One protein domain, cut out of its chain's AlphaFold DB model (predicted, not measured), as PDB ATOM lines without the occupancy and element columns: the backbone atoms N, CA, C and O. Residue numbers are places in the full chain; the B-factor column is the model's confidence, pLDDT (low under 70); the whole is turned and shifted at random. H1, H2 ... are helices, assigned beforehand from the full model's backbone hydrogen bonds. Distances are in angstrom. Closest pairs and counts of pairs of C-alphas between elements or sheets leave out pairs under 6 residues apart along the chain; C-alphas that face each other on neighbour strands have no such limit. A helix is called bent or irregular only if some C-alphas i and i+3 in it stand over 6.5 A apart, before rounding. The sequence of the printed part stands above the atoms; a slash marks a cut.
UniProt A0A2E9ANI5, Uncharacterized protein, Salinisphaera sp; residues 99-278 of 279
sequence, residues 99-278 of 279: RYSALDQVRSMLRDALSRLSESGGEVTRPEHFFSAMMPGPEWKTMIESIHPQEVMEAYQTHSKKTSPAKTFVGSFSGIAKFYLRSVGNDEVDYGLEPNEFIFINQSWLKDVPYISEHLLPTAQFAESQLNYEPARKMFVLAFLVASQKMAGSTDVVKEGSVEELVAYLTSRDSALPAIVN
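This is residues 99 to 278 of the 279 residues of an uncharacterized protein of Salinisphaera sp (UniProt A0A2E9ANI5). Two groups of helices sit end to end along one long bent helix, H4: its arm H4b is in the group with H1, H2, H5, H6 and H7, and its arm H4a in the group with H3, H8, H9 and H10. H1 runs side by side with H4b, while H7 and H8, one residue apart in the chain, form a second path from the first group to the other. The printed part has 180 residues with ten named helices, H1 to H10 in order, and no named strand: its class is all helix. It is elongated, spanning 57 by 33 by 27 A, and only just compact, close to loose, with a radius of gyration of the C-alphas of 18.5 A.

Find C-alpha 99 at (-43.827, -39.495, 14.970); from there H1 runs 28.3 A to residue 118. H2, residues 127 to 134, is irregular, with C-alphas 128 and 131 7.0 A apart. H3 holds residues 138 to 145. H4, residues 149 to 183, was assigned as one helix by its hydrogen bonds but is bent, C-alphas 162 and 165 being 7.1 A apart; look for H4a at 149 to 162, 20.4 A, and H4b at 165 to 183, 27.1 A, with C-alpha 165 at (-49.836, -42.864, -13.940). Then come H5, 195 to 201, and H6, 203 to 206. H7, 213 to 228, 22.6 A, is irregular, with C-alphas 214 and 217 7.7 A apart. H8, 230 to 248, is 27.2 A long. H9, 258 to 267, and H10, 275 to 278, follow, ending at C-alpha 278, (-32.191, -38.710, -39.991).

Start at H4, the hub, touching 6 other helices; its arms stand at a steep tilt of 44 degrees. H1 touches H4b at a shallow tilt of 5 degrees, opposite ways, closest at the C-alphas of Leu 117 and Pro 165, 6.0 A. H5 touches residues 170 to 175 of H4b, closest at Pro 195 and Ser 174, C-alphas 5.3 A apart. H7 touches H5 about perpendicular, at 78 degrees, with the closest C-alphas those of Ala 223 and Asn 196, 4.4 A. H2 touches H7 the same way at a shallow 11 degrees, closest at the C-alphas of Pro 127 and Pro 218, 5.9 A. H6 touches H7, closest at the C-alphas of Leu 206 and Ser 213, 6.2 A. In the other group, H3 and H4a form a helical hairpin, closest at the C-alphas of Glu 139 and Ala 155, 4.7 A. H8 touches H4a at a steep 46 degrees, opposite ways, closest at the C-alphas of Ala 243 and Pro 149, 4.4 A. H8 and H9 form another helical hairpin, closest at the C-alphas of Leu 238 and Val 259, 6.3 A. H10 touches H8, closest at the C-alphas of Val 277 and Val 242, 6.5 A. H1 and H8 are apart. In H1, H3, H4a, H4b, H5, H8 and H9 every O i to N i+4 pair is within hydrogen-bond range, and H6 and H10 are too short for any O i to N i+4 pair; in H7 10 of 12 such pairs are within range, and in H2 1 of 4, beside 4 of 5 O i to N i+3 pairs.

The two C-alphas farthest apart are those of Tyr 100 and Asn 278, 57.3 A. The printed part has no cut, and H4 to H5 is the one long link, with 11 residues. The mean pLDDT of the printed part is 95.3, and no printed residue is under 70.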
ATOM      1  N   ARG A  99     -44.000 -38.331  15.846       93.94
ATOM      2  CA  ARG A  99     -43.827 -39.495  14.970       93.94
ATOM      3  C   ARG A  99     -45.157 -40.137  14.574       93.94
ATOM      4  O   ARG A  99     -45.336 -40.482  13.407       93.94
ATOM      5  N   TYR A 100     -46.101 -40.286  15.505       95.75
ATOM      6  CA  TYR A 100     -47.436 -40.798  15.180       95.75
ATOM      7  C   TYR A 100     -48.222 -39.850  14.271       95.75
ATOM      8  O   TYR A 100     -48.854 -40.308  13.323       95.75
ATOM      9  N   SER A 101     -48.142 -38.539  14.505       96.81
ATOM     10  CA  SER A 101     -48.765 -37.542  13.632       96.81
ATOM     11  C   SER A 101     -48.177 -37.576  12.217       96.81
ATOM     12  O   SER A 101     -48.925 -37.518  11.241       96.81
ATOM     13  N   ALA A 102     -46.857 -37.730  12.087       97.06
ATOM     14  CA  ALA A 102     -46.202 -37.885  10.793       97.06
ATOM     15  C   ALA A 102     -46.689 -39.143  10.057       97.06
ATOM     16  O   ALA A 102     -46.968 -39.083   8.863       97.06
ATOM     17  N   LEU A 103     -46.851 -40.268  10.764       97.62
ATOM     18  CA  LEU A 103     -47.402 -41.496  10.182       97.62
ATOM     19  C   LEU A 103     -48.857 -41.339   9.726       97.62
ATOM     20  O   LEU A 103     -49.214 -41.849   8.666       97.62
ATOM     21  N   ASP A 104     -49.691 -40.622  10.478       97.69
ATOM     22  CA  ASP A 104     -51.076 -40.367  10.067       97.69
ATOM     23  C   ASP A 104     -51.145 -39.468   8.819       97.69
ATOM     24  O   ASP A 104     -51.909 -39.742   7.890       97.69
ATOM     25  N   GLN A 105     -50.271 -38.461   8.733       97.94
ATOM     26  CA  GLN A 105     -50.123 -37.630   7.535       97.94
ATOM     27  C   GLN A 105     -49.639 -38.448   6.329       97.94
ATOM     28  O   GLN A 105     -50.213 -38.335   5.245       97.94
ATOM     29  N   VAL A 106     -48.638 -39.317   6.512       98.38
ATOM     30  CA  VAL A 106     -48.173 -40.269   5.486       98.38
ATOM     31  C   VAL A 106     -49.322 -41.147   5.001       98.38
ATOM     32  O   VAL A 106     -49.525 -41.266   3.793       98.38
ATOM     33  N   ARG A 107     -50.117 -41.709   5.919       98.31
ATOM     34  CA  ARG A 107     -51.289 -42.525   5.586       98.31
ATOM     35  C   ARG A 107     -52.292 -41.751   4.731       98.31
ATOM     36  O   ARG A 107     -52.766 -42.285   3.729       98.31
ATOM     37  N   SER A 108     -52.608 -40.509   5.104       98.44
ATOM     38  CA  SER A 108     -53.532 -39.661   4.339       98.44
ATOM     39  C   SER A 108     -52.989 -39.354   2.943       98.44
ATOM     40  O   SER A 108     -53.676 -39.587   1.954       98.44
ATOM     41  N   MET A 109     -51.735 -38.906   2.843       98.50
ATOM     42  CA  MET A 109     -51.122 -38.567   1.558       98.50
ATOM     43  C   MET A 109     -50.985 -39.781   0.632       98.50
ATOM     44  O   MET A 109     -51.192 -39.651  -0.575       98.50
ATOM     45  N   LEU A 110     -50.663 -40.963   1.173       98.25
ATOM     46  CA  LEU A 110     -50.628 -42.203   0.394       98.25
ATOM     47  C   LEU A 110     -52.015 -42.580  -0.102       98.25
ATOM     48  O   LEU A 110     -52.161 -42.906  -1.275       98.25
ATOM     49  N   ARG A 111     -53.040 -42.486   0.750       98.31
ATOM     50  CA  ARG A 111     -54.424 -42.731   0.339       98.31
ATOM     51  C   ARG A 111     -54.837 -41.808  -0.811       98.31
ATOM     52  O   ARG A 111     -55.417 -42.287  -1.784       98.31
ATOM     53  N   ASP A 112     -54.492 -40.526  -0.734       98.38
ATOM     54  CA  ASP A 112     -54.786 -39.554  -1.791       98.38
ATOM     55  C   ASP A 112     -53.993 -39.849  -3.076       98.38
ATOM     56  O   ASP A 112     -54.519 -39.754  -4.187       98.38
ATOM     57  N   ALA A 113     -52.722 -40.248  -2.957       98.38
ATOM     58  CA  ALA A 113     -51.910 -40.675  -4.097       98.38
ATOM     59  C   ALA A 113     -52.475 -41.939  -4.772       98.38
ATOM     60  O   ALA A 113     -52.530 -41.998  -6.000       98.38
ATOM     61  N   LEU A 114     -52.939 -42.915  -3.988       98.06
ATOM     62  CA  LEU A 114     -53.558 -44.149  -4.477       98.06
ATOM     63  C   LEU A 114     -54.914 -43.891  -5.148       98.06
ATOM     64  O   LEU A 114     -55.183 -44.472  -6.196       98.06
ATOM     65  N   SER A 115     -55.750 -43.002  -4.598       98.00
ATOM     66  CA  SER A 115     -57.017 -42.598  -5.233       98.00
ATOM     67  C   SER A 115     -56.765 -41.936  -6.589       98.00
ATOM     68  O   SER A 115     -57.313 -42.387  -7.592       98.00
ATOM     69  N   ARG A 116     -55.832 -40.975  -6.669       97.50
ATOM     70  CA  ARG A 116     -55.447 -40.348  -7.948       97.50
ATOM     71  C   ARG A 116     -54.901 -41.350  -8.961       97.50
ATOM     72  O   ARG A 116     -55.197 -41.236 -10.146       97.50
ATOM     73  N   LEU A 117     -54.112 -42.328  -8.513       96.75
ATOM     74  CA  LEU A 117     -53.623 -43.398  -9.380       96.75
ATOM     75  C   LEU A 117     -54.787 -44.238  -9.924       96.75
ATOM     76  O   LEU A 117     -54.862 -44.472 -11.132       96.75
ATOM     77  N   SER A 118     -55.721 -44.628  -9.055       96.12
ATOM     78  CA  SER A 118     -56.904 -45.411  -9.425       96.12
ATOM     79  C   SER A 118     -57.838 -44.672 -10.385       96.12
ATOM     80  O   SER A 118     -58.499 -45.309 -11.200       96.12
ATOM     81  N   GLU A 119     -57.896 -43.345 -10.295       95.38
ATOM     82  CA  GLU A 119     -58.773 -42.476 -11.093       95.38
ATOM     83  C   GLU A 119     -58.075 -41.880 -12.329       95.38
ATOM     84  O   GLU A 119     -58.691 -41.144 -13.094       95.38
ATOM     85  N   SER A 120     -56.801 -42.212 -12.566       91.69
ATOM     86  CA  SER A 120     -55.968 -41.597 -13.614       91.69
ATOM     87  C   SER A 120     -56.444 -41.840 -15.055       91.69
ATOM     88  O   SER A 120     -55.961 -41.182 -15.976       91.69
ATOM     89  N   GLY A 121     -57.341 -42.807 -15.275       84.62
ATOM     90  CA  GLY A 121     -57.795 -43.225 -16.606       84.62
ATOM     91  C   GLY A 121     -56.721 -43.925 -17.454       84.62
ATOM     92  O   GLY A 121     -56.974 -44.224 -18.621       84.62
ATOM     93  N   GLY A 122     -55.530 -44.171 -16.897       85.19
ATOM     94  CA  GLY A 122     -54.461 -44.925 -17.549       85.19
ATOM     95  C   GLY A 122     -54.577 -46.437 -17.344       85.19
ATOM     96  O   GLY A 122     -55.456 -46.926 -16.638       85.19
ATOM     97  N   GLU A 123     -53.661 -47.192 -17.953       87.12
ATOM     98  CA  GLU A 123     -53.664 -48.666 -17.866       87.12
ATOM     99  C   GLU A 123     -53.224 -49.179 -16.484       87.12
ATOM    100  O   GLU A 123     -53.582 -50.283 -16.070       87.12
ATOM    101  N   VAL A 124     -52.469 -48.362 -15.748       91.19
ATOM    102  CA  VAL A 124     -51.967 -48.676 -14.412       91.19
ATOM    103  C   VAL A 124     -52.732 -47.871 -13.370       91.19
ATOM    104  O   VAL A 124     -52.563 -46.661 -13.256       91.19
ATOM    105  N   THR A 125     -53.546 -48.570 -12.582       94.00
ATOM    106  CA  THR A 125     -54.433 -47.982 -11.562       94.00
ATOM    107  C   THR A 125     -54.060 -48.360 -10.131       94.00
ATOM    108  O   THR A 125     -54.670 -47.864  -9.185       94.00
ATOM    109  N   ARG A 126     -53.058 -49.227  -9.949       94.06
ATOM    110  CA  ARG A 126     -52.548 -49.647  -8.638       94.06
ATOM    111  C   ARG A 126     -51.045 -49.931  -8.695       94.06
ATOM    112  O   ARG A 126     -50.569 -50.306  -9.772       94.06
ATOM    113  N   PRO A 127     -50.301 -49.795  -7.580       95.31
ATOM    114  CA  PRO A 127     -48.868 -50.090  -7.547       95.31
ATOM    115  C   PRO A 127     -48.530 -51.509  -8.015       95.31
ATOM    116  O   PRO A 127     -47.555 -51.707  -8.731       95.31
ATOM    117  N   GLU A 128     -49.366 -52.503  -7.715       91.88
ATOM    118  CA  GLU A 128     -49.137 -53.903  -8.104       91.88
ATOM    119  C   GLU A 128     -49.148 -54.100  -9.629       91.88
ATOM    120  O   GLU A 128     -48.590 -55.068 -10.140       91.88
ATOM    121  N   HIS A 129     -49.750 -53.170 -10.376       91.94
ATOM    122  CA  HIS A 129     -49.774 -53.198 -11.836       91.94
ATOM    123  C   HIS A 129     -48.542 -52.522 -12.459       91.94
ATOM    124  O   HIS A 129     -48.408 -52.523 -13.678       91.94
ATOM    125  N   PHE A 130     -47.612 -51.966 -11.671       94.25
ATOM    126  CA  PHE A 130     -46.444 -51.245 -12.205       94.25
ATOM    127  C   PHE A 130     -45.544 -52.138 -13.057       94.25
ATOM    128  O   PHE A 130     -44.867 -51.640 -13.957       94.25
ATOM    129  N   PHE A 131     -45.579 -53.453 -12.822       88.31
ATOM    130  CA  PHE A 131     -44.847 -54.423 -13.628       88.31
ATOM    131  C   PHE A 131     -45.186 -54.332 -15.125       88.31
ATOM    132  O   PHE A 131     -44.295 -54.432 -15.961       88.31
ATOM    133  N   SER A 132     -46.439 -54.068 -15.505       85.50
ATOM    134  CA  SER A 132     -46.779 -53.935 -16.930       85.50
ATOM    135  C   SER A 132     -46.192 -52.667 -17.564       85.50
ATOM    136  O   SER A 132     -45.897 -52.661 -18.756       85.50
ATOM    137  N   ALA A 133     -45.968 -51.612 -16.775       87.56
ATOM    138  CA  ALA A 133     -45.421 -50.340 -17.245       87.56
ATOM    139  C   ALA A 133     -43.885 -50.292 -17.306       87.56
ATOM    140  O   ALA A 133     -43.339 -49.380 -17.926       87.56
ATOM    141  N   MET A 134     -43.182 -51.240 -16.678       86.81
ATOM    142  CA  MET A 134     -41.714 -51.349 -16.753       86.81
ATOM    143  C   MET A 134     -41.222 -52.208 -17.928       86.81
ATOM    144  O   MET A 134     -40.029 -52.204 -18.226       86.81
ATOM    145  N   MET A 135     -42.117 -52.942 -18.598       84.31
ATOM    146  CA  MET A 135     -41.748 -53.860 -19.674       84.31
ATOM    147  C   MET A 135     -41.675 -53.153 -21.037       84.31
ATOM    148  O   MET A 135     -42.559 -52.352 -21.361       84.31
ATOM    149  N   PRO A 136     -40.670 -53.471 -21.875       86.69
ATOM    150  CA  PRO A 136     -40.653 -53.039 -23.265       86.69
ATOM    151  C   PRO A 136     -41.885 -53.547 -24.022       86.69
ATOM    152  O   PRO A 136     -42.237 -54.724 -23.938       86.69
ATOM    153  N   GLY A 137     -42.525 -52.657 -24.777       89.19
ATOM    154  CA  GLY A 137     -43.665 -52.976 -25.636       89.19
ATOM    155  C   GLY A 137     -43.358 -52.749 -27.120       89.19
ATOM    156  O   GLY A 137     -42.331 -52.146 -27.447       89.19
ATOM    157  N   PRO A 138     -44.232 -53.197 -28.042       92.75
ATOM    158  CA  PRO A 138     -44.052 -52.972 -29.481       92.75
ATOM    159  C   PRO A 138     -43.923 -51.482 -29.831       92.75
ATOM    160  O   PRO A 138     -43.202 -51.135 -30.762       92.75
ATOM    161  N   GLU A 139     -44.536 -50.597 -29.041       94.50
ATOM    162  CA  GLU A 139     -44.445 -49.150 -29.219       94.50
ATOM    163  C   GLU A 139     -43.014 -48.603 -29.088       94.50
ATOM    164  O   GLU A 139     -42.696 -47.584 -29.695       94.50
ATOM    165  N   TRP A 140     -42.122 -49.287 -28.359       95.12
ATOM    166  CA  TRP A 140     -40.713 -48.889 -28.252       95.12
ATOM    167  C   TRP A 140     -40.019 -48.998 -29.603       95.12
ATOM    168  O   TRP A 140     -39.333 -48.070 -30.029       95.12
ATOM    169  N   LYS A 141     -40.240 -50.124 -30.289       95.44
ATOM    170  CA  LYS A 141     -39.692 -50.369 -31.618       95.44
ATOM    171  C   LYS A 141     -40.209 -49.325 -32.602       95.44
ATOM    172  O   LYS A 141     -39.413 -48.727 -33.315       95.44
ATOM    173  N   THR A 142     -41.513 -49.048 -32.585       97.00
ATOM    174  CA  THR A 142     -42.114 -48.021 -33.446       97.00
ATOM    175  C   THR A 142     -41.505 -46.639 -33.202       97.00
ATOM    176  O   THR A 142     -41.155 -45.965 -34.164       97.00
ATOM    177  N   MET A 143     -41.311 -46.225 -31.943       97.00
ATOM    178  CA  MET A 143     -40.695 -44.926 -31.626       97.00
ATOM    179  C   MET A 143     -39.224 -44.823 -32.058       97.00
ATOM    180  O   MET A 143     -38.759 -43.723 -32.341       97.00
ATOM    181  N   ILE A 144     -38.485 -45.936 -32.090       95.75
ATOM    182  CA  ILE A 144     -37.062 -45.947 -32.461       95.75
ATOM    183  C   ILE A 144     -36.877 -46.075 -33.977       95.75
ATOM    184  O   ILE A 144     -36.024 -45.398 -34.543       95.75
ATOM    185  N   GLU A 145     -37.642 -46.939 -34.642       96.31
ATOM    186  CA  GLU A 145     -37.376 -47.346 -36.028       96.31
ATOM    187  C   GLU A 145     -38.284 -46.673 -37.064       96.31
ATOM    188  O   GLU A 145     -37.909 -46.609 -38.236       96.31
ATOM    189  N   SER A 146     -39.466 -46.175 -36.681       97.19
ATOM    190  CA  SER A 146     -40.362 -45.539 -37.651       97.19
ATOM    191  C   SER A 146     -39.818 -44.182 -38.095       97.19
ATOM    192  O   SER A 146     -39.346 -43.376 -37.291       97.19
ATOM    193  N   ILE A 147     -39.926 -43.917 -39.396       97.00
ATOM    194  CA  ILE A 147     -39.674 -42.602 -40.003       97.00
ATOM    195  C   ILE A 147     -40.969 -41.793 -40.172       97.00
ATOM    196  O   ILE A 147     -40.922 -40.626 -40.559       97.00
ATOM    197  N   HIS A 148     -42.130 -42.404 -39.910       97.56
ATOM    198  CA  HIS A 148     -43.443 -41.805 -40.124       97.56
ATOM    199  C   HIS A 148     -43.908 -41.068 -38.855       97.56
ATOM    200  O   HIS A 148     -44.174 -41.712 -37.839       97.56
ATOM    201  N   PRO A 149     -44.068 -39.726 -38.886       97.19
ATOM    202  CA  PRO A 149     -44.381 -38.946 -37.684       97.19
ATOM    203  C   PRO A 149     -45.656 -39.385 -36.951       97.19
ATOM    204  O   PRO A 149     -45.692 -39.386 -35.721       97.19
ATOM    205  N   GLN A 150     -46.690 -39.795 -37.691       97.31
ATOM    206  CA  GLN A 150     -47.959 -40.231 -37.108       97.31
ATOM    207  C   GLN A 150     -47.816 -41.537 -36.309       97.31
ATOM    208  O   GLN A 150     -48.319 -41.622 -35.192       97.31
ATOM    209  N   GLU A 151     -47.075 -42.521 -36.830       97.75
ATOM    210  CA  GLU A 151     -46.825 -43.788 -36.128       97.75
ATOM    211  C   GLU A 151     -46.044 -43.564 -34.828       97.75
ATOM    212  O   GLU A 151     -46.380 -44.133 -33.789       97.75
ATOM    213  N   VAL A 152     -45.028 -42.692 -34.867       97.88
ATOM    214  CA  VAL A 152     -44.251 -42.305 -33.678       97.88
ATOM    215  C   VAL A 152     -45.154 -41.644 -32.636       97.88
ATOM    216  O   VAL A 152     -45.062 -41.962 -31.449       97.88
ATOM    217  N   MET A 153     -46.056 -40.758 -33.064       97.25
ATOM    218  CA  MET A 153     -46.982 -40.062 -32.171       97.25
ATOM    219  C   MET A 153     -47.965 -41.023 -31.485       97.25
ATOM    220  O   MET A 153     -48.143 -40.965 -30.267       97.25
ATOM    221  N   GLU A 154     -48.567 -41.944 -32.239       97.19
ATOM    222  CA  GLU A 154     -49.489 -42.960 -31.712       97.19
ATOM    223  C   GLU A 154     -48.782 -43.930 -30.746       97.19
ATOM    224  O   GLU A 154     -49.301 -44.250 -29.666       97.19
ATOM    225  N   ALA A 155     -47.555 -44.339 -31.081       97.25
ATOM    226  CA  ALA A 155     -46.717 -45.173 -30.225       97.25
ATOM    227  C   ALA A 155     -46.352 -44.462 -28.912       97.25
ATOM    228  O   ALA A 155     -46.488 -45.043 -27.830       97.25
ATOM    229  N   TYR A 156     -45.975 -43.181 -28.976       95.81
ATOM    230  CA  TYR A 156     -45.675 -42.380 -27.789       95.81
ATOM    231  C   TYR A 156     -46.903 -42.198 -26.888       95.81
ATOM    232  O   TYR A 156     -46.809 -42.343 -25.667       95.81
ATOM    233  N   GLN A 157     -48.083 -41.939 -27.463       93.50
ATOM    234  CA  GLN A 157     -49.331 -41.851 -26.696       93.50
ATOM    235  C   GLN A 157     -49.655 -43.167 -25.983       93.50
ATOM    236  O   GLN A 157     -50.030 -43.157 -24.809       93.50
ATOM    237  N   THR A 158     -49.466 -44.296 -26.668       93.38
ATOM    238  CA  THR A 158     -49.641 -45.635 -26.091       93.38
ATOM    239  C   THR A 158     -48.683 -45.858 -24.921       93.38
ATOM    240  O   THR A 158     -49.104 -46.239 -23.830       93.38
ATOM    241  N   HIS A 159     -47.401 -45.530 -25.101       93.62
ATOM    242  CA  HIS A 159     -46.400 -45.621 -24.040       93.62
ATOM    243  C   HIS A 159     -46.721 -44.709 -22.839       93.62
ATOM    244  O   HIS A 159     -46.544 -45.084 -21.675       93.62
ATOM    245  N   SER A 160     -47.219 -43.500 -23.105       91.50
ATOM    246  CA  SER A 160     -47.585 -42.532 -22.070       91.50
ATOM    247  C   SER A 160     -48.769 -43.014 -21.229       91.50
ATOM    248  O   SER A 160     -48.712 -42.926 -20.004       91.50
ATOM    249  N   LYS A 161     -49.806 -43.605 -21.840       90.06
ATOM    250  CA  LYS A 161     -50.959 -44.170 -21.108       90.06
ATOM    251  C   LYS A 161     -50.567 -45.279 -20.129       90.06
ATOM    252  O   LYS A 161     -51.191 -45.408 -19.074       90.06
ATOM    253  N   LYS A 162     -49.520 -46.042 -20.455       88.81
ATOM    254  CA  LYS A 162     -48.952 -47.079 -19.584       88.81
ATOM    255  C   LYS A 162     -48.113 -46.497 -18.451       88.81
ATOM    256  O   LYS A 162     -48.248 -46.913 -17.305       88.81
ATOM    257  N   THR A 163     -47.233 -45.541 -18.755       92.75
ATOM    258  CA  THR A 163     -46.169 -45.132 -17.817       92.75
ATOM    259  C   THR A 163     -46.471 -43.878 -17.003       92.75
ATOM    260  O   THR A 163     -45.945 -43.735 -15.900       92.75
ATOM    261  N   SER A 164     -47.302 -42.965 -17.503       93.94
ATOM    262  CA  SER A 164     -47.564 -41.673 -16.853       93.94
ATOM    263  C   SER A 164     -48.248 -41.785 -15.481       93.94
ATOM    264  O   SER A 164     -47.797 -41.094 -14.559       93.94
ATOM    265  N   PRO A 165     -49.253 -42.664 -15.269       95.62
ATOM    266  CA  PRO A 165     -49.836 -42.864 -13.940       95.62
ATOM    267  C   PRO A 165     -48.798 -43.330 -12.910       95.62
ATOM    268  O   PRO A 165     -48.687 -42.746 -11.831       95.62
ATOM    269  N   ALA A 166     -47.971 -44.314 -13.277       95.94
ATOM    270  CA  ALA A 166     -46.913 -44.834 -12.416       95.94
ATOM    271  C   ALA A 166     -45.855 -43.765 -12.096       95.94
ATOM    272  O   ALA A 166     -45.533 -43.559 -10.928       95.94
ATOM    273  N   LYS A 167     -45.382 -43.005 -13.097       95.81
ATOM    274  CA  LYS A 167     -44.444 -41.878 -12.897       95.81
ATOM    275  C   LYS A 167     -44.990 -40.843 -11.911       95.81
ATOM    276  O   LYS A 167     -44.272 -40.404 -11.016       95.81
ATOM    277  N   THR A 168     -46.264 -40.484 -12.052       97.00
ATOM    278  CA  THR A 168     -46.934 -39.508 -11.177       97.00
ATOM    279  C   THR A 168     -47.027 -40.022  -9.742       97.00
ATOM    280  O   THR A 168     -46.754 -39.288  -8.784       97.00
ATOM    281  N   PHE A 169     -47.366 -41.302  -9.583       98.06
ATOM    282  CA  PHE A 169     -47.403 -41.944  -8.279       98.06
ATOM    283  C   PHE A 169     -46.015 -42.009  -7.638       98.06
ATOM    284  O   PHE A 169     -45.894 -41.626  -6.482       98.06
ATOM    285  N   VAL A 170     -44.963 -42.400  -8.369       97.94
ATOM    286  CA  VAL A 170     -43.585 -42.421  -7.836       97.94
ATOM    287  C   VAL A 170     -43.139 -41.031  -7.380       97.94
ATOM    288  O   VAL A 170     -42.536 -40.907  -6.316       97.94
ATOM    289  N   GLY A 171     -43.496 -39.974  -8.117       98.25
ATOM    290  CA  GLY A 171     -43.272 -38.591  -7.684       98.25
ATOM    291  C   GLY A 171     -43.941 -38.277  -6.341       98.25
ATOM    292  O   GLY A 171     -43.293 -37.781  -5.417       98.25
ATOM    293  N   SER A 172     -45.221 -38.633  -6.205       98.50
ATOM    294  CA  SER A 172     -45.974 -38.450  -4.956       98.50
ATOM    295  C   SER A 172     -45.387 -39.279  -3.808       98.50
ATOM    296  O   SER A 172     -45.172 -38.764  -2.715       98.50
ATOM    297  N   PHE A 173     -45.076 -40.548  -4.068       98.56
ATOM    298  CA  PHE A 173     -44.516 -41.488  -3.103       98.56
ATOM    299  C   PHE A 173     -43.138 -41.034  -2.606       98.56
ATOM    300  O   PHE A 173     -42.882 -41.058  -1.405       98.56
ATOM    301  N   SER A 174     -42.282 -40.529  -3.501       98.56
ATOM    302  CA  SER A 174     -41.005 -39.904  -3.138       98.56
ATOM    303  C   SER A 174     -41.199 -38.704  -2.215       98.56
ATOM    304  O   SER A 174     -40.550 -38.626  -1.174       98.56
ATOM    305  N   GLY A 175     -42.140 -37.808  -2.526       98.44
ATOM    306  CA  GLY A 175     -42.468 -36.674  -1.656       98.44
ATOM    307  C   GLY A 175     -42.922 -37.106  -0.257       98.44
ATOM    308  O   GLY A 175     -42.466 -36.550   0.741       98.44
ATOM    309  N   ILE A 176     -43.762 -38.139  -0.177       98.62
ATOM    310  CA  ILE A 176     -44.257 -38.698   1.088       98.62
ATOM    311  C   ILE A 176     -43.123 -39.338   1.899       98.62
ATOM    312  O   ILE A 176     -43.014 -39.114   3.105       98.62
ATOM    313  N   ALA A 177     -42.251 -40.101   1.241       98.38
ATOM    314  CA  ALA A 177     -41.085 -40.706   1.870       98.38
ATOM    315  C   ALA A 177     -40.115 -39.639   2.406       98.38
ATOM    316  O   ALA A 177     -39.690 -39.714   3.559       98.38
ATOM    317  N   LYS A 178     -39.831 -38.594   1.613       98.38
ATOM    318  CA  LYS A 178     -39.031 -37.435   2.042       98.38
ATOM    319  C   LYS A 178     -39.650 -36.738   3.250       98.38
ATOM    320  O   LYS A 178     -38.929 -36.406   4.189       98.38
ATOM    321  N   PHE A 179     -40.969 -36.533   3.241       98.00
ATOM    322  CA  PHE A 179     -41.693 -35.952   4.368       98.00
ATOM    323  C   PHE A 179     -41.491 -36.779   5.641       98.00
ATOM    324  O   PHE A 179     -41.019 -36.232   6.634       98.00
ATOM    325  N   TYR A 180     -41.754 -38.090   5.591       97.81
ATOM    326  CA  TYR A 180     -41.594 -38.962   6.757       97.81
ATOM    327  C   TYR A 180     -40.174 -38.912   7.321       97.81
ATOM    328  O   TYR A 180     -39.994 -38.703   8.519       97.81
ATOM    329  N   LEU A 181     -39.170 -39.068   6.450       97.12
ATOM    330  CA  LEU A 181     -37.767 -39.087   6.853       97.12
ATOM    331  C   LEU A 181     -37.347 -37.766   7.512       97.12
ATOM    332  O   LEU A 181     -36.654 -37.795   8.524       97.12
ATOM    333  N   ARG A 182     -37.828 -36.617   7.011       96.00
ATOM    334  CA  ARG A 182     -37.601 -35.315   7.666       96.00
ATOM    335  C   ARG A 182     -38.302 -35.219   9.015       96.00
ATOM    336  O   ARG A 182     -37.727 -34.695   9.960       96.00
ATOM    337  N   SER A 183     -39.531 -35.724   9.124       95.12
ATOM    338  CA  SER A 183     -40.292 -35.683  10.377       95.12
ATOM    339  C   SER A 183     -39.657 -36.505  11.498       95.12
ATOM    340  O   SER A 183     -39.859 -36.182  12.664       95.12
ATOM    341  N   VAL A 184     -38.894 -37.549  11.160       93.25
ATOM    342  CA  VAL A 184     -38.129 -38.347  12.133       93.25
ATOM    343  C   VAL A 184     -36.672 -37.891  12.284       93.25
ATOM    344  O   VAL A 184     -35.915 -38.554  12.985       93.25
ATOM    345  N   GLY A 185     -36.282 -36.777  11.651       93.69
ATOM    346  CA  GLY A 185     -34.946 -36.187  11.778       93.69
ATOM    347  C   GLY A 185     -33.825 -36.997  11.122       93.69
ATOM    348  O   GLY A 185     -32.727 -37.061  11.664       93.69
ATOM    349  N   ASN A 186     -34.092 -37.670   9.997       94.44
ATOM    350  CA  ASN A 186     -33.062 -38.426   9.288       94.44
ATOM    351  C   ASN A 186     -32.240 -37.526   8.347       94.44
ATOM    352  O   ASN A 186     -32.598 -37.341   7.188       94.44
ATOM    353  N   ASP A 187     -31.111 -37.019   8.835       93.19
ATOM    354  CA  ASP A 187     -30.220 -36.141   8.063       93.19
ATOM    355  C   ASP A 187     -29.202 -36.895   7.177       93.19
ATOM    356  O   ASP A 187     -28.408 -36.267   6.479       93.19
ATOM    357  N   GLU A 188     -29.209 -38.235   7.171       94.62
ATOM    358  CA  GLU A 188     -28.271 -39.053   6.377       94.62
ATOM    359  C   GLU A 188     -28.688 -39.187   4.902       94.62
ATOM    360  O   GLU A 188     -27.928 -39.688   4.071       94.62
ATOM    361  N   VAL A 189     -29.902 -38.750   4.565       95.12
ATOM    362  CA  VAL A 189     -30.488 -38.894   3.233       95.12
ATOM    363  C   VAL A 189     -30.308 -37.619   2.408       95.12
ATOM    364  O   VAL A 189     -30.645 -36.521   2.848       95.12
ATOM    365  N   ASP A 190     -29.877 -37.764   1.151       96.50
ATOM    366  CA  ASP A 190     -29.895 -36.656   0.194       96.50
ATOM    367  C   ASP A 190     -31.325 -36.379  -0.309       96.50
ATOM    368  O   ASP A 190     -31.911 -37.115  -1.109       96.50
ATOM    369  N   TYR A 191     -31.902 -35.276   0.165       96.62
ATOM    370  CA  TYR A 191     -33.242 -34.834  -0.214       96.62
ATOM    371  C   TYR A 191     -33.320 -34.148  -1.585       96.62
ATOM    372  O   TYR A 191     -34.438 -33.947  -2.081       96.62
ATOM    373  N   GLY A 192     -32.182 -33.783  -2.180       96.69
ATOM    374  CA  GLY A 192     -32.086 -33.145  -3.493       96.69
ATOM    375  C   GLY A 192     -32.287 -34.105  -4.664       96.69
ATOM    376  O   GLY A 192     -32.610 -33.653  -5.757       96.69
ATOM    377  N   LEU A 193     -32.173 -35.415  -4.424       96.75
ATOM    378  CA  LEU A 193     -32.322 -36.452  -5.448       96.75
ATOM    379  C   LEU A 193     -33.681 -36.403  -6.154       96.75
ATOM    380  O   LEU A 193     -34.728 -36.211  -5.515       96.75
ATOM    381  N   GLU A 194     -33.674 -36.668  -7.461       97.25
ATOM    382  CA  GLU A 194     -34.896 -36.822  -8.249       97.25
ATOM    383  C   GLU A 194     -35.736 -38.005  -7.730       97.25
ATOM    384  O   GLU A 194     -35.197 -38.938  -7.125       97.25
ATOM    385  N   PRO A 195     -37.064 -38.027  -7.952       97.88
ATOM    386  CA  PRO A 195     -37.944 -39.003  -7.315       97.88
ATOM    387  C   PRO A 195     -37.533 -40.468  -7.486       97.88
ATOM    388  O   PRO A 195     -37.577 -41.226  -6.517       97.88
ATOM    389  N   ASN A 196     -37.116 -40.858  -8.696       97.19
ATOM    390  CA  ASN A 196     -36.708 -42.235  -8.982       97.19
ATOM    391  C   ASN A 196     -35.403 -42.598  -8.259       97.19
ATOM    392  O   ASN A 196     -35.323 -43.655  -7.640       97.19
ATOM    393  N   GLU A 197     -34.407 -41.709  -8.291       97.50
ATOM    394  CA  GLU A 197     -33.114 -41.908  -7.625       97.50
ATOM    395  C   GLU A 197     -33.284 -41.972  -6.111       97.50
ATOM    396  O   GLU A 197     -32.760 -42.873  -5.459       97.50
ATOM    397  N   PHE A 198     -34.088 -41.061  -5.557       98.31
ATOM    398  CA  PHE A 198     -34.378 -41.018  -4.132       98.31
ATOM    399  C   PHE A 198     -34.971 -42.338  -3.637       98.31
ATOM    400  O   PHE A 198     -34.505 -42.883  -2.636       98.31
ATOM    401  N   ILE A 199     -35.993 -42.853  -4.329       97.62
ATOM    402  CA  ILE A 199     -36.635 -44.114  -3.950       97.62
ATOM    403  C   ILE A 199     -35.683 -45.288  -4.142       97.62
ATOM    404  O   ILE A 199     -35.616 -46.140  -3.262       97.62
ATOM    405  N   PHE A 200     -34.930 -45.322  -5.243       95.75
ATOM    406  CA  PHE A 200     -33.993 -46.403  -5.529       95.75
ATOM    407  C   PHE A 200     -32.884 -46.513  -4.471       95.75
ATOM    408  O   PHE A 200     -32.622 -47.612  -3.984       95.75
ATOM    409  N   ILE A 201     -32.282 -45.386  -4.077       96.56
ATOM    410  CA  ILE A 201     -31.158 -45.336  -3.131       96.56
ATOM    411  C   ILE A 201     -31.615 -45.607  -1.690       96.56
ATOM    412  O   ILE A 201     -30.948 -46.330  -0.952       96.56
ATOM    413  N   ASN A 202     -32.762 -45.061  -1.275       97.19
ATOM    414  CA  ASN A 202     -33.147 -45.009   0.141       97.19
ATOM    415  C   ASN A 202     -34.108 -46.123   0.584       97.19
ATOM    416  O   ASN A 202     -34.760 -46.002   1.620       97.19
ATOM    417  N   GLN A 203     -34.203 -47.231  -0.156       96.12
ATOM    418  CA  GLN A 203     -35.127 -48.331   0.169       96.12
ATOM    419  C   GLN A 203     -34.912 -48.901   1.581       96.12
ATOM    420  O   GLN A 203     -35.877 -49.242   2.266       96.12
ATOM    421  N   SER A 204     -33.658 -48.969   2.044       96.50
ATOM    422  CA  SER A 204     -33.299 -49.465   3.380       96.50
ATOM    423  C   SER A 204     -33.937 -48.656   4.512       96.50
ATOM    424  O   SER A 204     -34.293 -49.240   5.534       96.50
ATOM    425  N   TRP A 205     -34.125 -47.350   4.310       97.00
ATOM    426  CA  TRP A 205     -34.772 -46.444   5.258       97.00
ATOM    427  C   TRP A 205     -36.298 -46.536   5.239       97.00
ATOM    428  O   TRP A 205     -36.951 -46.121   6.191       97.00
ATOM    429  N   LEU A 206     -36.873 -47.062   4.155       97.31
ATOM    430  CA  LEU A 206     -38.315 -47.051   3.901       97.31
ATOM    431  C   LEU A 206     -38.988 -48.406   4.146       97.31
ATOM    432  O   LEU A 206     -40.196 -48.454   4.366       97.31
ATOM    433  N   LYS A 207     -38.223 -49.504   4.129       96.69
ATOM    434  CA  LYS A 207     -38.744 -50.882   4.191       96.69
ATOM    435  C   LYS A 207     -39.568 -51.211   5.442       96.69
ATOM    436  O   LYS A 207     -40.449 -52.055   5.359       96.69
ATOM    437  N   ASP A 208     -39.299 -50.538   6.561       96.00
ATOM    438  CA  ASP A 208     -39.964 -50.782   7.849       96.00
ATOM    439  C   ASP A 208     -40.932 -49.646   8.231       96.00
ATOM    440  O   ASP A 208     -41.462 -49.614   9.342       96.00
ATOM    441  N   VAL A 209     -41.155 -48.680   7.332       96.81
ATOM    442  CA  VAL A 209     -42.041 -47.543   7.595       96.81
ATOM    443  C   VAL A 209     -43.489 -47.939   7.290       96.81
ATOM    444  O   VAL A 209     -43.785 -48.247   6.133       96.81
ATOM    445  N   PRO A 210     -44.414 -47.888   8.273       97.12
ATOM    446  CA  PRO A 210     -45.821 -48.219   8.053       97.12
ATOM    447  C   PRO A 210     -46.432 -47.448   6.879       97.12
ATOM    448  O   PRO A 210     -46.099 -46.279   6.668       97.12
ATOM    449  N   TYR A 211     -47.341 -48.093   6.141       96.88
ATOM    450  CA  TYR A 211     -47.992 -47.596   4.917       96.88
ATOM    451  C   TYR A 211     -47.054 -47.430   3.707       96.88
ATOM    452  O   TYR A 211     -47.421 -47.777   2.589       96.88
ATOM    453  N   ILE A 212     -45.828 -46.935   3.907       97.50
ATOM    454  CA  ILE A 212     -44.814 -46.824   2.848       97.50
ATOM    455  C   ILE A 212     -44.346 -48.215   2.415       97.50
ATOM    456  O   ILE A 212     -44.316 -48.509   1.219       97.50
ATOM    457  N   SER A 213     -44.019 -49.087   3.371       97.25
ATOM    458  CA  SER A 213     -43.492 -50.430   3.108       97.25
ATOM    459  C   SER A 213     -44.427 -51.292   2.252       97.25
ATOM    460  O   SER A 213     -43.955 -52.114   1.472       97.25
ATOM    461  N   GLU A 214     -45.741 -51.070   2.348       96.44
ATOM    462  CA  GLU A 214     -46.783 -51.800   1.610       96.44
ATOM    463  C   GLU A 214     -46.698 -51.590   0.091       96.44
ATOM    464  O   GLU A 214     -47.033 -52.488  -0.679       96.44
ATOM    465  N   HIS A 215     -46.208 -50.430  -0.352       96.69
ATOM    466  CA  HIS A 215     -46.110 -50.078  -1.772       96.69
ATOM    467  C   HIS A 215     -44.667 -49.848  -2.236       96.69
ATOM    468  O   HIS A 215     -44.440 -49.497  -3.396       96.69
ATOM    469  N   LEU A 216     -43.682 -50.048  -1.355       97.38
ATOM    470  CA  LEU A 216     -42.282 -49.732  -1.632       97.38
ATOM    471  C   LEU A 216     -41.723 -50.560  -2.788       97.38
ATOM    472  O   LEU A 216     -41.156 -49.988  -3.711       97.38
ATOM    473  N   LEU A 217     -41.900 -51.884  -2.762       96.12
ATOM    474  CA  LEU A 217     -41.304 -52.784  -3.754       96.12
ATOM    475  C   LEU A 217     -41.715 -52.455  -5.205       96.12
ATOM    476  O   LEU A 217     -40.820 -52.182  -6.006       96.12
ATOM    477  N   PRO A 218     -43.015 -52.422  -5.572       96.06
ATOM    478  CA  PRO A 218     -43.400 -52.104  -6.948       96.06
ATOM    479  C   PRO A 218     -42.976 -50.689  -7.364       96.06
ATOM    480  O   PRO A 218     -42.580 -50.469  -8.510       96.06
ATOM    481  N   THR A 219     -43.006 -49.730  -6.432       97.00
ATOM    482  CA  THR A 219     -42.563 -48.349  -6.679       97.00
ATOM    483  C   THR A 219     -41.064 -48.288  -6.955       97.00
ATOM    484  O   THR A 219     -40.644 -47.629  -7.904       97.00
ATOM    485  N   ALA A 220     -40.257 -48.994  -6.162       96.88
ATOM    486  CA  ALA A 220     -38.810 -49.039  -6.306       96.88
ATOM    487  C   ALA A 220     -38.385 -49.750  -7.593       96.88
ATOM    488  O   ALA A 220     -37.545 -49.224  -8.314       96.88
ATOM    489  N   GLN A 221     -39.021 -50.870  -7.941       95.88
ATOM    490  CA  GLN A 221     -38.768 -51.561  -9.210       95.88
ATOM    491  C   GLN A 221     -39.121 -50.686 -10.416       95.88
ATOM    492  O   GLN A 221     -38.384 -50.640 -11.401       95.88
ATOM    493  N   PHE A 222     -40.234 -49.948 -10.345       96.25
ATOM    494  CA  PHE A 222     -40.570 -48.989 -11.390       96.25
ATOM    495  C   PHE A 222     -39.531 -47.868 -11.468       96.25
ATOM    496  O   PHE A 222     -39.030 -47.595 -12.557       96.25
ATOM    497  N   ALA A 223     -39.165 -47.255 -10.341       96.69
ATOM    498  CA  ALA A 223     -38.140 -46.217 -10.279       96.69
ATOM    499  C   ALA A 223     -36.803 -46.694 -10.869       96.69
ATOM    500  O   ALA A 223     -36.238 -46.021 -11.729       96.69
ATOM    501  N   GLU A 224     -36.352 -47.887 -10.490       95.69
ATOM    502  CA  GLU A 224     -35.153 -48.528 -11.028       95.69
ATOM    503  C   GLU A 224     -35.258 -48.744 -12.543       95.69
ATOM    504  O   GLU A 224     -34.343 -48.388 -13.283       95.69
ATOM    505  N   SER A 225     -36.398 -49.232 -13.046       94.81
ATOM    506  CA  SER A 225     -36.609 -49.386 -14.493       94.81
ATOM    507  C   SER A 225     -36.480 -48.055 -15.244       94.81
ATOM    508  O   SER A 225     -35.927 -48.006 -16.342       94.81
ATOM    509  N   GLN A 226     -36.941 -46.950 -14.648       94.06
ATOM    510  CA  GLN A 226     -36.827 -45.623 -15.247       94.06
ATOM    511  C   GLN A 226     -35.371 -45.146 -15.339       94.06
ATOM    512  O   GLN A 226     -35.047 -44.396 -16.262       94.06
ATOM    513  N   LEU A 227     -34.517 -45.572 -14.405       94.31
ATOM    514  CA  LEU A 227     -33.078 -45.302 -14.418       94.31
ATOM    515  C   LEU A 227     -32.360 -46.210 -15.429       94.31
ATOM    516  O   LEU A 227     -31.589 -45.727 -16.251       94.31
ATOM    517  N   ASN A 228     -32.680 -47.505 -15.441       93.25
ATOM    518  CA  ASN A 228     -32.045 -48.483 -16.329       93.25
ATOM    519  C   ASN A 228     -32.357 -48.234 -17.812       93.25
ATOM    520  O   ASN A 228     -31.501 -48.431 -18.671       93.25
ATOM    521  N   TYR A 229     -33.567 -47.767 -18.126       92.38
ATOM    522  CA  TYR A 229     -33.987 -47.453 -19.496       92.38
ATOM    523  C   TYR A 229     -33.846 -45.970 -19.849       92.38
ATOM    524  O   TYR A 229     -34.505 -45.490 -20.773       92.38
ATOM    525  N   GLU A 230     -33.010 -45.220 -19.131       92.69
ATOM    526  CA  GLU A 230     -32.837 -43.787 -19.359       92.69
ATOM    527  C   GLU A 230     -32.499 -43.440 -20.825       92.69
ATOM    528  O   GLU A 230     -33.245 -42.631 -21.392       92.69
ATOM    529  N   PRO A 231     -31.541 -44.113 -21.504       93.44
ATOM    530  CA  PRO A 231     -31.234 -43.809 -22.903       93.44
ATOM    531  C   PRO A 231     -32.432 -44.036 -23.830       93.44
ATOM    532  O   PRO A 231     -32.730 -43.207 -24.689       93.44
ATOM    533  N   ALA A 232     -33.184 -45.121 -23.617       93.31
ATOM    534  CA  ALA A 232     -34.386 -45.417 -24.391       93.31
ATOM    535  C   ALA A 232     -35.470 -44.355 -24.192       93.31
ATOM    536  O   ALA A 232     -36.055 -43.874 -25.160       93.31
ATOM    537  N   ARG A 233     -35.686 -43.899 -22.956       93.75
ATOM    538  CA  ARG A 233     -36.639 -42.813 -22.688       93.75
ATOM    539  C   ARG A 233     -36.223 -41.508 -23.364       93.75
ATOM    540  O   ARG A 233     -37.090 -40.807 -23.880       93.75
ATOM    541  N   LYS A 234     -34.925 -41.188 -23.397       96.19
ATOM    542  CA  LYS A 234     -34.409 -40.018 -24.125       96.19
ATOM    543  C   LYS A 234     -34.622 -40.156 -25.632       96.19
ATOM    544  O   LYS A 234     -35.067 -39.190 -26.249       96.19
ATOM    545  N   MET A 235     -34.427 -41.351 -26.197       96.62
ATOM    546  CA  MET A 235     -34.790 -41.648 -27.589       96.62
ATOM    547  C   MET A 235     -36.287 -41.432 -27.852       96.62
ATOM    548  O   MET A 235     -36.637 -40.803 -28.845       96.62
ATOM    549  N   PHE A 236     -37.178 -41.883 -26.963       96.50
ATOM    550  CA  PHE A 236     -38.629 -41.706 -27.134       96.50
ATOM    551  C   PHE A 236     -39.040 -40.236 -27.126       96.50
ATOM    552  O   PHE A 236     -39.847 -39.818 -27.954       96.50
ATOM    553  N   VAL A 237     -38.469 -39.443 -26.215       96.81
ATOM    554  CA  VAL A 237     -38.721 -37.997 -26.168       96.81
ATOM    555  C   VAL A 237     -38.186 -37.326 -27.431       96.81
ATOM    556  O   VAL A 237     -38.906 -36.539 -28.039       96.81
ATOM    557  N   LEU A 238     -36.974 -37.666 -27.876       98.00
ATOM    558  CA  LEU A 238     -36.404 -37.123 -29.110       98.00
ATOM    559  C   LEU A 238     -37.279 -37.447 -30.330       98.00
ATOM    560  O   LEU A 238     -37.613 -36.547 -31.100       98.00
ATOM    561  N   ALA A 239     -37.706 -38.704 -30.471       97.88
ATOM    562  CA  ALA A 239     -38.597 -39.134 -31.544       97.88
ATOM    563  C   ALA A 239     -39.923 -38.358 -31.520       97.88
ATOM    564  O   ALA A 239     -40.372 -37.877 -32.559       97.88
ATOM    565  N   PHE A 240     -40.515 -38.172 -30.337       97.62
ATOM    566  CA  PHE A 240     -41.739 -37.391 -30.156       97.62
ATOM    567  C   PHE A 240     -41.571 -35.919 -30.564       97.62
ATOM    568  O   PHE A 240     -42.433 -35.378 -31.261       97.62
ATOM    569  N   LEU A 241     -40.475 -35.265 -30.165       97.62
ATOM    570  CA  LEU A 241     -40.218 -33.864 -30.514       97.62
ATOM    571  C   LEU A 241     -40.039 -33.686 -32.028       97.62
ATOM    572  O   LEU A 241     -40.690 -32.824 -32.618       97.62
ATOM    573  N   VAL A 242     -39.234 -34.540 -32.666       97.50
ATOM    574  CA  VAL A 242     -39.015 -34.486 -34.122       97.50
ATOM    575  C   VAL A 242     -40.298 -34.810 -34.887       97.50
ATOM    576  O   VAL A 242     -40.642 -34.107 -35.837       97.50
ATOM    577  N   ALA A 243     -41.058 -35.823 -34.458       97.31
ATOM    578  CA  ALA A 243     -42.364 -36.123 -35.038       97.31
ATOM    579  C   ALA A 243     -43.310 -34.914 -34.946       97.31
ATOM    580  O   ALA A 243     -43.965 -34.574 -35.929       97.31
ATOM    581  N   SER A 244     -43.332 -34.224 -33.801       96.56
ATOM    582  CA  SER A 244     -44.166 -33.036 -33.584       96.56
ATOM    583  C   SER A 244     -43.805 -31.894 -34.537       96.56
ATOM    584  O   SER A 244     -44.696 -31.320 -35.163       96.56
ATOM    585  N   GLN A 245     -42.510 -31.600 -34.707       96.44
ATOM    586  CA  GLN A 245     -42.039 -30.570 -35.643       96.44
ATOM    587  C   GLN A 245     -42.415 -30.902 -37.091       96.44
ATOM    588  O   GLN A 245     -42.921 -30.045 -37.817       96.44
ATOM    589  N   LYS A 246     -42.237 -32.166 -37.501       95.81
ATOM    590  CA  LYS A 246     -42.600 -32.633 -38.847       95.81
ATOM    591  C   LYS A 246     -44.097 -32.551 -39.111       95.81
ATOM    592  O   LYS A 246     -44.497 -32.107 -40.180       95.81
ATOM    593  N   MET A 247     -44.925 -32.950 -38.144       95.06
ATOM    594  CA  MET A 247     -46.383 -32.856 -38.263       95.06
ATOM    595  C   MET A 247     -46.869 -31.406 -38.328       95.06
ATOM    596  O   MET A 247     -47.814 -31.115 -39.054       95.06
ATOM    597  N   ALA A 248     -46.228 -30.499 -37.586       95.56
ATOM    598  CA  ALA A 248     -46.560 -29.079 -37.602       95.56
ATOM    599  C   ALA A 248     -45.999 -28.328 -38.821       95.56
ATOM    600  O   ALA A 248     -46.453 -27.224 -39.117       95.56
ATOM    601  N   GLY A 249     -44.993 -28.886 -39.502       94.56
ATOM    602  CA  GLY A 249     -44.251 -28.196 -40.558       94.56
ATOM    603  C   GLY A 249     -43.418 -27.012 -40.048       94.56
ATOM    604  O   GLY A 249     -43.094 -26.122 -40.830       94.56
ATOM    605  N   SER A 250     -43.101 -26.968 -38.749       93.31
ATOM    606  CA  SER A 250     -42.335 -25.888 -38.119       93.31
ATOM    607  C   SER A 250     -41.512 -26.406 -36.942       93.31
ATOM    608  O   SER A 250     -41.973 -27.244 -36.167       93.31
ATOM    609  N   THR A 251     -40.301 -25.876 -36.784       90.81
ATOM    610  CA  THR A 251     -39.427 -26.152 -35.638       90.81
ATOM    611  C   THR A 251     -39.867 -25.428 -34.368       90.81
ATOM    612  O   THR A 251     -39.596 -25.927 -33.276       90.81
ATOM    613  N   ASP A 252     -40.605 -24.320 -34.503       92.38
ATOM    614  CA  ASP A 252     -40.970 -23.399 -33.413       92.38
ATOM    615  C   ASP A 252     -42.003 -23.983 -32.435       92.38
ATOM    616  O   ASP A 252     -42.279 -23.408 -31.382       92.38
ATOM    617  N   VAL A 253     -42.588 -25.141 -32.762       92.38
ATOM    618  CA  VAL A 253     -43.520 -25.859 -31.873       92.38
ATOM    619  C   VAL A 253     -42.814 -26.585 -30.726       92.38
ATOM    620  O   VAL A 253     -43.467 -27.027 -29.781       92.38
ATOM    621  N   VAL A 254     -41.488 -26.717 -30.795       92.69
ATOM    622  CA  VAL A 254     -40.643 -27.286 -29.744       92.69
ATOM    623  C   VAL A 254     -39.715 -26.195 -29.220       92.69
ATOM    624  O   VAL A 254     -39.228 -25.364 -29.980       92.69
ATOM    625  N   LYS A 255     -39.453 -26.203 -27.908       94.31
ATOM    626  CA  LYS A 255     -38.518 -25.264 -27.280       94.31
ATOM    627  C   LYS A 255     -37.145 -25.354 -27.960       94.31
ATOM    628  O   LYS A 255     -36.556 -26.436 -28.012       94.31
ATOM    629  N   GLU A 256     -36.634 -24.206 -28.394       93.56
ATOM    630  CA  GLU A 256     -35.319 -24.057 -29.022       93.56
ATOM    631  C   GLU A 256     -34.212 -24.771 -28.223       93.56
ATOM    632  O   GLU A 256     -34.176 -24.696 -26.990       93.56
ATOM    633  N   GLY A 257     -33.340 -25.504 -28.922       93.19
ATOM    634  CA  GLY A 257     -32.227 -26.256 -28.337       93.19
ATOM    635  C   GLY A 257     -32.585 -27.637 -27.775       93.19
ATOM    636  O   GLY A 257     -31.685 -28.419 -27.477       93.19
ATOM    637  N   SER A 258     -33.872 -27.974 -27.613       94.94
ATOM    638  CA  SER A 258     -34.270 -29.226 -26.937       94.94
ATOM    639  C   SER A 258     -33.945 -30.480 -27.754       94.94
ATOM    640  O   SER A 258     -33.642 -31.530 -27.187       94.94
ATOM    641  N   VAL A 259     -34.030 -30.394 -29.085       96.44
ATOM    642  CA  VAL A 259     -33.694 -31.512 -29.982       96.44
ATOM    643  C   VAL A 259     -32.180 -31.701 -30.006       96.44
ATOM    644  O   VAL A 259     -31.696 -32.819 -29.839       96.44
ATOM    645  N   GLU A 260     -31.435 -30.607 -30.135       96.19
ATOM    646  CA  GLU A 260     -29.974 -30.577 -30.171       96.19
ATOM    647  C   GLU A 260     -29.371 -31.113 -28.870       96.19
ATOM    648  O   GLU A 260     -28.437 -31.913 -28.909       96.19
ATOM    649  N   GLU A 261     -29.935 -30.734 -27.718       97.00
ATOM    650  CA  GLU A 261     -29.520 -31.228 -26.403       97.00
ATOM    651  C   GLU A 261     -29.689 -32.750 -26.295       97.00
ATOM    652  O   GLU A 261     -28.781 -33.448 -25.838       97.00
ATOM    653  N   LEU A 262     -30.822 -33.290 -26.755       96.94
ATOM    654  CA  LEU A 262     -31.087 -34.731 -26.721       96.94
ATOM    655  C   LEU A 262     -30.219 -35.514 -27.708       96.94
ATOM    656  O   LEU A 262     -29.749 -36.601 -27.371       96.94
ATOM    657  N   VAL A 263     -29.979 -34.969 -28.902       96.94
ATOM    658  CA  VAL A 263     -29.044 -35.557 -29.870       96.94
ATOM    659  C   VAL A 263     -27.640 -35.596 -29.272       96.94
ATOM    660  O   VAL A 263     -27.038 -36.666 -29.214       96.94
ATOM    661  N   ALA A 264     -27.148 -34.474 -28.738       96.88
ATOM    662  CA  ALA A 264     -25.839 -34.407 -28.092       96.88
ATOM    663  C   ALA A 264     -25.731 -35.390 -26.914       96.88
ATOM    664  O   ALA A 264     -24.732 -36.101 -26.789       96.88
ATOM    665  N   TYR A 265     -26.776 -35.485 -26.086       96.44
ATOM    666  CA  TYR A 265     -26.852 -36.434 -24.977       96.44
ATOM    667  C   TYR A 265     -26.675 -37.885 -25.442       96.44
ATOM    668  O   TYR A 265     -25.836 -38.603 -24.888       96.44
ATOM    669  N   LEU A 266     -27.437 -38.313 -26.454       95.94
ATOM    670  CA  LEU A 266     -27.417 -39.686 -26.964       95.94
ATOM    671  C   LEU A 266     -26.107 -40.005 -27.692       95.94
ATOM    672  O   LEU A 266     -25.495 -41.039 -27.428       95.94
ATOM    673  N   THR A 267     -25.629 -39.095 -28.545       94.94
ATOM    674  CA  THR A 267     -24.367 -39.271 -29.275       94.94
ATOM    675  C   THR A 267     -23.166 -39.321 -28.332       94.94
ATOM    676  O   THR A 267     -22.279 -40.140 -28.535       94.94
ATOM    677  N   SER A 268     -23.150 -38.527 -27.251       95.75
ATOM    678  CA  SER A 268     -22.068 -38.568 -26.245       95.75
ATOM    679  C   SER A 268     -21.941 -39.905 -25.499       95.75
ATOM    680  O   SER A 268     -20.946 -40.133 -24.817       95.75
ATOM    681  N   ARG A 269     -22.955 -40.772 -25.602       92.75
ATOM    682  CA  ARG A 269     -23.049 -42.080 -24.941       92.75
ATOM    683  C   ARG A 269     -23.082 -43.238 -25.941       92.75
ATOM    684  O   ARG A 269     -23.577 -44.310 -25.596       92.75
ATOM    685  N   ASP A 270     -22.649 -43.006 -27.183       91.94
ATOM    686  CA  ASP A 270     -22.672 -43.985 -28.280       91.94
ATOM    687  C   ASP A 270     -24.049 -44.653 -28.488       91.94
ATOM    688  O   ASP A 270     -24.160 -45.791 -28.945       91.94
ATOM    689  N   SER A 271     -25.130 -43.949 -28.132       90.56
ATOM    690  CA  SER A 271     -26.498 -44.441 -28.293       90.56
ATOM    691  C   SER A 271     -27.017 -44.121 -29.693       90.56
ATOM    692  O   SER A 271     -26.773 -43.039 -30.229       90.56
ATOM    693  N   ALA A 272     -27.767 -45.055 -30.282       89.75
ATOM    694  CA  ALA A 272     -28.424 -44.826 -31.564       89.75
ATOM    695  C   ALA A 272     -29.445 -43.679 -31.468       89.75
ATOM    696  O   ALA A 272     -30.073 -43.469 -30.430       89.75
ATOM    697  N   LEU A 273     -29.624 -42.948 -32.569       95.94
ATOM    698  CA  LEU A 273     -30.696 -41.963 -32.697       95.94
ATOM    699  C   LEU A 273     -31.941 -42.629 -33.304       95.94
ATOM    700  O   LEU A 273     -31.793 -43.518 -34.148       95.94
ATOM    701  N   PRO A 274     -33.158 -42.191 -32.935       96.75
ATOM    702  CA  PRO A 274     -34.376 -42.617 -33.614       96.75
ATOM    703  C   PRO A 274     -34.306 -42.353 -35.123       96.75
ATOM    704  O   PRO A 274     -33.838 -41.298 -35.554       96.75
ATOM    705  N   ALA A 275     -34.815 -43.279 -35.936       96.62
ATOM    706  CA  ALA A 275     -34.735 -43.219 -37.397       96.62
ATOM    707  C   ALA A 275     -35.346 -41.931 -37.976       96.62
ATOM    708  O   ALA A 275     -34.810 -41.359 -38.926       96.62
ATOM    709  N   ILE A 276     -36.421 -41.426 -37.358       96.31
ATOM    710  CA  ILE A 276     -37.098 -40.189 -37.764       96.31
ATOM    711  C   ILE A 276     -36.204 -38.938 -37.713       96.31
ATOM    712  O   ILE A 276     -36.493 -37.974 -38.418       96.31
ATOM    713  N   VAL A 277     -35.120 -38.947 -36.927       94.12
ATOM    714  CA  VAL A 277     -34.174 -37.821 -36.809       94.12
ATOM    715  C   VAL A 277     -33.361 -37.631 -38.093       94.12
ATOM    716  O   VAL A 277     -33.034 -36.506 -38.451       94.12
ATOM    717  N   ASN A 278     -33.064 -38.717 -38.809       87.00
ATOM    718  CA  ASN A 278     -32.191 -38.710 -39.991       87.00
ATOM    719  C   ASN A 278     -32.959 -38.561 -41.318       87.00
ATOM    720  O   ASN A 278     -32.426 -38.895 -42.377       87.00
TER     721      ASN A 278